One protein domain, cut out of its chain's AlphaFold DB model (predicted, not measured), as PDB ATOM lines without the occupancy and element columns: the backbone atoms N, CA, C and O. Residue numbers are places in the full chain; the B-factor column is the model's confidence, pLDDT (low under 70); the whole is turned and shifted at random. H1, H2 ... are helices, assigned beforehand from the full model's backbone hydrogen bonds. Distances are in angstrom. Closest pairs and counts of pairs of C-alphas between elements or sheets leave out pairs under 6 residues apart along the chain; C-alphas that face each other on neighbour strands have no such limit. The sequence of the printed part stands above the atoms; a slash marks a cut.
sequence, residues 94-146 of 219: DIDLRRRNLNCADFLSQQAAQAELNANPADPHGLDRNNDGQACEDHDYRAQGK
ATOM      1  N   ASP A  94     176.130 172.948 143.995       53.12
ATOM      2  CA  ASP A  94     177.508 172.440 144.129       53.12
ATOM      3  C   ASP A  94     177.621 171.102 144.877       53.12
ATOM      4  O   ASP A  94     178.663 170.455 144.816       53.12
ATOM      5  N   ILE A  95     176.571 170.648 145.570       58.38
ATOM      6  CA  ILE A  95     176.612 169.384 146.333       58.38
ATOM      7  C   ILE A  95     176.733 168.170 145.394       58.38
ATOM      8  O   ILE A  95     177.439 167.216 145.710       58.38
ATOM      9  N   ASP A  96     176.118 168.231 144.212       57.50
ATOM     10  CA  ASP A  96     176.107 167.125 143.242       57.50
ATOM     11  C   ASP A  96     177.369 167.037 142.371       57.50
ATOM     12  O   ASP A  96     177.743 165.984 141.856       57.50
ATOM     13  N   LEU A  97     178.055 168.164 142.182       56.00
ATOM     14  CA  LEU A  97     179.356 168.193 141.509       56.00
ATOM     15  C   LEU A  97     180.484 167.837 142.475       56.00
ATOM     16  O   LEU A  97     181.430 167.164 142.075       56.00
ATOM     17  N   ARG A  98     180.353 168.223 143.751       58.75
ATOM     18  CA  ARG A  98     181.267 167.774 144.802       58.75
ATOM     19  C   ARG A  98     181.147 166.280 145.044       58.75
ATOM     20  O   ARG A  98     182.185 165.647 145.091       58.75
ATOM     21  N   ARG A  99     179.934 165.705 145.079       62.53
ATOM     22  CA  ARG A  99     179.750 164.243 145.183       62.53
ATOM     23  C   ARG A  99     180.418 163.462 144.054       62.53
ATOM     24  O   ARG A  99     181.036 162.451 144.323       62.53
ATOM     25  N   ARG A 100     180.381 163.939 142.808       67.44
ATOM     26  CA  ARG A 100     181.023 163.253 141.664       67.44
ATOM     27  C   ARG A 100     182.550 163.387 141.600       67.44
ATOM     28  O   ARG A 100     183.174 162.721 140.780       67.44
ATOM     29  N   ASN A 101     183.154 164.238 142.426       76.44
ATOM     30  CA  ASN A 101     184.600 164.463 142.468       76.44
ATOM     31  C   ASN A 101     185.077 164.681 143.912       76.44
ATOM     32  O   ASN A 101     185.879 165.583 144.176       76.44
ATOM     33  N   LEU A 102     184.541 163.891 144.849       86.25
ATOM     34  CA  LEU A 102     185.001 163.931 146.230       86.25
ATOM     35  C   LEU A 102     186.468 163.526 146.254       86.25
ATOM     36  O   LEU A 102     186.877 162.554 145.630       86.25
ATOM     37  N   ASN A 103     187.269 164.289 146.973       89.94
ATOM     38  CA  ASN A 103     188.637 163.924 147.295       89.94
ATOM     39  C   ASN A 103     188.899 164.259 148.764       89.94
ATOM     40  O   ASN A 103     188.079 164.879 149.441       89.94
ATOM     41  N   CYS A 104     190.066 163.876 149.275       91.06
ATOM     42  CA  CYS A 104     190.399 164.047 150.687       91.06
ATOM     43  C   CYS A 104     190.248 165.490 151.212       91.06
ATOM     44  O   CYS A 104     189.938 165.669 152.391       91.06
ATOM     45  N   ALA A 105     190.411 166.514 150.362       88.62
ATOM     46  CA  ALA A 105     190.302 167.918 150.763       88.62
ATOM     47  C   ALA A 105     188.852 168.399 150.962       88.62
ATOM     48  O   ALA A 105     188.627 169.448 151.570       88.62
ATOM     49  N   ASP A 106     187.863 167.645 150.476       87.31
ATOM     50  CA  ASP A 106     186.444 167.961 150.658       87.31
ATOM     51  C   ASP A 106     185.928 167.573 152.054       87.31
ATOM     52  O   ASP A 106     184.876 168.049 152.492       87.31
ATOM     53  N   PHE A 107     186.688 166.757 152.791       86.69
ATOM     54  CA  PHE A 107     186.314 166.271 154.113       86.69
ATOM     55  C   PHE A 107     186.953 167.095 155.232       86.69
ATOM     56  O   PHE A 107     188.138 167.422 155.234       86.69
ATOM     57  N   LEU A 108     186.159 167.375 156.267       85.06
ATOM     58  CA  LEU A 108     186.628 168.085 157.460       85.06
ATOM     59  C   LEU A 108     187.530 167.217 158.358       85.06
ATOM     60  O   LEU A 108     188.198 167.747 159.249       85.06
ATOM     61  N   SER A 109     187.530 165.895 158.167       88.31
ATOM     62  CA  SER A 109     188.335 164.939 158.930       88.31
ATOM     63  C   SER A 109     188.476 163.595 158.210       88.31
ATOM     64  O   SER A 109     187.641 163.237 157.381       88.31
ATOM     65  N   GLN A 110     189.476 162.805 158.622       93.50
ATOM     66  CA  GLN A 110     189.645 161.413 158.188       93.50
ATOM     67  C   GLN A 110     188.383 160.583 158.456       93.50
ATOM     68  O   GLN A 110     187.982 159.790 157.623       93.50
ATOM     69  N   GLN A 111     187.719 160.785 159.599       92.94
ATOM     70  CA  GLN A 111     186.510 160.033 159.944       92.94
ATOM     71  C   GLN A 111     185.351 160.315 158.983       92.94
ATOM     72  O   GLN A 111     184.554 159.418 158.728       92.94
ATOM     73  N   ALA A 112     185.251 161.540 158.456       86.50
ATOM     74  CA  ALA A 112     184.243 161.872 157.455       86.50
ATOM     75  C   ALA A 112     184.560 161.208 156.105       86.50
ATOM     76  O   ALA A 112     183.660 160.639 155.500       86.50
ATOM     77  N   ALA A 113     185.831 161.195 155.688       92.38
ATOM     78  CA  ALA A 113     186.261 160.462 154.493       92.38
ATOM     79  C   ALA A 113     186.066 158.944 154.646       92.38
ATOM     80  O   ALA A 113     185.610 158.274 153.727       92.38
ATOM     81  N   GLN A 114     186.336 158.400 155.837       95.38
ATOM     82  CA  GLN A 114     186.130 156.985 156.134       95.38
ATOM     83  C   GLN A 114     184.652 156.599 156.076       95.38
ATOM     84  O   GLN A 114     184.327 155.493 155.665       95.38
ATOM     85  N   ALA A 115     183.748 157.488 156.494       91.38
ATOM     86  CA  ALA A 115     182.317 157.235 156.377       91.38
ATOM     87  C   ALA A 115     181.890 157.095 154.909       91.38
ATOM     88  O   ALA A 115     181.071 156.230 154.614       91.38
ATOM     89  N   GLU A 116     182.488 157.881 154.010       90.06
ATOM     90  CA  GLU A 116     182.243 157.785 152.568       90.06
ATOM     91  C   GLU A 116     182.798 156.482 151.982       90.06
ATOM     92  O   GLU A 116     182.065 155.754 151.320       90.06
ATOM     93  N   LEU A 117     184.049 156.121 152.299       92.94
ATOM     94  CA  LEU A 117     184.636 154.842 151.870       92.94
ATOM     95  C   LEU A 117     183.825 153.640 152.379       92.94
ATOM     96  O   LEU A 117     183.624 152.664 151.665       92.94
ATOM     97  N   ASN A 118     183.321 153.713 153.612       90.94
ATOM     98  CA  ASN A 118     182.469 152.665 154.165       90.94
ATOM     99  C   ASN A 118     181.096 152.605 153.476       90.94
ATOM    100  O   ASN A 118     180.499 151.532 153.428       90.94
ATOM    101  N   ALA A 119     180.579 153.741 152.998       89.12
ATOM    102  CA  ALA A 119     179.318 153.813 152.266       89.12
ATOM    103  C   ALA A 119     179.464 153.282 150.837       89.12
ATOM    104  O   ALA A 119     178.556 152.615 150.347       89.12
ATOM    105  N   ASN A 120     180.610 153.526 150.194       85.94
ATOM    106  CA  ASN A 120     180.933 152.969 148.890       85.94
ATOM    107  C   ASN A 120     182.364 152.389 148.842       85.94
ATOM    108  O   ASN A 120     183.304 153.080 148.433       85.94
ATOM    109  N   PRO A 121     182.530 151.098 149.196       91.00
ATOM    110  CA  PRO A 121     183.827 150.420 149.193       91.00
ATOM    111  C   PRO A 121     184.438 150.207 147.805       91.00
ATOM    112  O   PRO A 121     185.591 149.799 147.718       91.00
ATOM    113  N   ALA A 122     183.692 150.461 146.721       89.25
ATOM    114  CA  ALA A 122     184.261 150.469 145.373       89.25
ATOM    115  C   ALA A 122     185.227 151.647 145.159       89.25
ATOM    116  O   ALA A 122     185.864 151.729 144.110       89.25
ATOM    117  N   ASP A 123     185.296 152.556 146.140       90.50
ATOM    118  CA  ASP A 123     186.136 153.741 146.168       90.50
ATOM    119  C   ASP A 123     186.147 154.504 144.830       90.50
ATOM    120  O   ASP A 123     187.204 154.764 144.245       90.50
ATOM    121  N   PRO A 124     184.966 154.898 144.308       86.44
ATOM    122  CA  PRO A 124     184.877 155.604 143.026       86.44
ATOM    123  C   PRO A 124     185.610 156.956 143.040       86.44
ATOM    124  O   PRO A 124     185.854 157.557 141.994       86.44
ATOM    125  N   HIS A 125     185.945 157.440 144.234       85.75
ATOM    126  CA  HIS A 125     186.578 158.722 144.499       85.75
ATOM    127  C   HIS A 125     188.077 158.602 144.806       85.75
ATOM    128  O   HIS A 125     188.755 159.625 144.922       85.75
ATOM    129  N   GLY A 126     188.623 157.385 144.891       89.81
ATOM    130  CA  GLY A 126     190.042 157.167 145.167       89.81
ATOM    131  C   GLY A 126     190.480 157.687 146.541       89.81
ATOM    132  O   GLY A 126     191.594 158.208 146.664       89.81
ATOM    133  N   LEU A 127     189.594 157.635 147.540       92.94
ATOM    134  CA  LEU A 127     189.858 158.007 148.927       92.94
ATOM    135  C   LEU A 127     190.826 157.028 149.600       92.94
ATOM    136  O   LEU A 127     191.564 157.453 150.482       92.94
ATOM    137  N   ASP A 128     190.855 155.766 149.179       94.44
ATOM    138  CA  ASP A 128     191.743 154.707 149.657       94.44
ATOM    139  C   ASP A 128     192.628 154.213 148.507       94.44
ATOM    140  O   ASP A 128     192.424 153.185 147.857       94.44
ATOM    141  N   ARG A 129     193.666 154.998 148.228       91.69
ATOM    142  CA  ARG A 129     194.527 154.769 147.067       91.69
ATOM    143  C   ARG A 129     195.319 153.468 147.157       91.69
ATOM    144  O   ARG A 129     195.738 152.934 146.126       91.69
ATOM    145  N   ASN A 130     195.593 153.004 148.373       91.69
ATOM    146  CA  ASN A 130     196.375 151.801 148.621       91.69
ATOM    147  C   ASN A 130     195.485 150.559 148.859       91.69
ATOM    148  O   ASN A 130     196.015 149.446 148.860       91.69
ATOM    149  N   ASN A 131     194.159 150.738 148.930       91.38
ATOM    150  CA  ASN A 131     193.140 149.723 149.203       91.38
ATOM    151  C   ASN A 131     193.382 148.970 150.524       91.38
ATOM    152  O   ASN A 131     193.188 147.750 150.595       91.38
ATOM    153  N   ASP A 132     193.859 149.666 151.559       94.00
ATOM    154  CA  ASP A 132     194.099 149.090 152.887       94.00
ATOM    155  C   ASP A 132     192.885 149.182 153.832       94.00
ATOM    156  O   ASP A 132     192.926 148.683 154.964       94.00
ATOM    157  N   GLY A 133     191.786 149.760 153.346       92.62
ATOM    158  CA  GLY A 133     190.540 149.987 154.064       92.62
ATOM    159  C   GLY A 133     190.507 151.299 154.845       92.62
ATOM    160  O   GLY A 133     189.531 151.538 155.569       92.62
ATOM    161  N   GLN A 134     191.537 152.141 154.749       94.25
ATOM    162  CA  GLN A 134     191.582 153.448 155.394       94.25
ATOM    163  C   GLN A 134     191.518 154.571 154.364       94.25
ATOM    164  O   GLN A 134     192.371 154.711 153.502       94.25
ATOM    165  N   ALA A 135     190.522 155.441 154.510       95.19
ATOM    166  CA  ALA A 135     190.391 156.605 153.651       95.19
ATOM    167  C   ALA A 135     191.381 157.707 154.052       95.19
ATOM    168  O   ALA A 135     191.392 158.163 155.206       95.19
ATOM    169  N   CYS A 136     192.103 158.241 153.067       94.50
ATOM    170  CA  CYS A 136     192.865 159.481 153.151       94.50
ATOM    171  C   CYS A 136     193.850 159.524 154.333       94.50
ATOM    172  O   CYS A 136     194.021 160.558 154.985       94.50
ATOM    173  N   GLU A 137     194.487 158.398 154.623       89.62
ATOM    174  CA  GLU A 137     195.520 158.187 155.633       89.62
ATOM    175  C   GLU A 137     196.747 159.095 155.438       89.62
ATOM    176  O   GLU A 137     197.355 159.537 156.416       89.62
ATOM    177  N   ASP A 138     197.040 159.459 154.187       88.00
ATOM    178  CA  ASP A 138     198.137 160.360 153.805       88.00
ATOM    179  C   ASP A 138     197.764 161.855 153.860       88.00
ATOM    180  O   ASP A 138     198.609 162.737 153.666       88.00
ATOM    181  N   HIS A 139     196.493 162.178 154.109       87.88
ATOM    182  CA  HIS A 139     195.998 163.546 154.054       87.88
ATOM    183  C   HIS A 139     196.092 164.260 155.410       87.88
ATOM    184  O   HIS A 139     195.517 163.840 156.416       87.88
ATOM    185  N   ASP A 140     196.774 165.409 155.446       86.75
ATOM    186  CA  ASP A 140     196.909 166.198 156.673       86.75
ATOM    187  C   ASP A 140     195.654 167.044 156.964       86.75
ATOM    188  O   ASP A 140     195.561 168.239 156.652       86.75
ATOM    189  N   TYR A 141     194.693 166.421 157.643       79.31
ATOM    190  CA  TYR A 141     193.483 167.074 158.151       79.31
ATOM    191  C   TYR A 141     193.755 168.138 159.229       79.31
ATOM    192  O   TYR A 141     192.898 168.981 159.503       79.31
ATOM    193  N   ARG A 142     194.944 168.157 159.848       71.00
ATOM    194  CA  ARG A 142     195.287 169.145 160.884       71.00
ATOM    195  C   ARG A 142     195.681 170.488 160.268       71.00
ATOM    196  O   ARG A 142     195.515 171.519 160.924       71.00
ATOM    197  N   ALA A 143     196.144 170.496 159.018       63.91
ATOM    198  CA  ALA A 143     196.475 171.709 158.271       63.91
ATOM    199  C   ALA A 143     195.235 172.442 157.710       63.91
ATOM    200  O   ALA A 143     195.269 173.660 157.518       63.91
ATOM    201  N   GLN A 144     194.119 171.734 157.501       58.22
ATOM    202  CA  GLN A 144     192.939 172.239 156.777       58.22
ATOM    203  C   GLN A 144     191.878 172.952 157.620       58.22
ATOM    204  O   GLN A 144     190.946 173.546 157.074       58.22
ATOM    205  N   GLY A 145     192.098 173.088 158.931       53.81
ATOM    206  CA  GLY A 145     191.330 173.980 159.817       53.81
ATOM    207  C   GLY A 145     191.436 175.489 159.497       53.81
ATOM    208  O   GLY A 145     191.171 176.329 160.359       53.81
ATOM    209  N   LYS A 146     191.854 175.857 158.279       48.91
ATOM    210  CA  LYS A 146     191.972 177.228 157.756       48.91
ATOM    211  C   LYS A 146     191.193 177.464 156.449       48.91
ATOM    212  O   LYS A 146     191.348 178.531 155.867       48.91
TER     213      LYS A 146
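What this domain is: This is residues 94 to 146 of the 219 residues of an uncharacterized protein of uncultured Thermomicrobiales bacterium (UniProt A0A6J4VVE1). With little regular structure, this is mostly loop: one helix, H2, has a long stretch with no named element, residues 120 to 146, folding back beside it and running on past its first residue, while the small helix H1 lies away from H2. The printed part has 53 residues with two named helices, H1 then H2, and no named strand; the class is all helix, though the named elements hold only 15 residues. It is compact, with a radius of gyration of the C-alphas of 10.6 A, and flat, spanning 30 by 27 by 14 A.

Where its parts are: H1 is residues 95 to 99, beginning at C-alpha 95 (176.612, 169.384, 146.333). H2 is residues 110 to 119, 14.1 A long, ending at C-alpha 119 (179.318, 153.813, 152.266).

How they stand to each other: H1 and H2 are apart, joined by a short link of 10 residues. In both, every O i to N i+4 pair is within hydrogen-bond range.

The domain as a whole: The farthest C-alphas, of Ala 122 and Lys 146, are 30.5 A apart. The printed part has no cut. Residues 94 to 100 and 143 to 146 have pLDDT under 70.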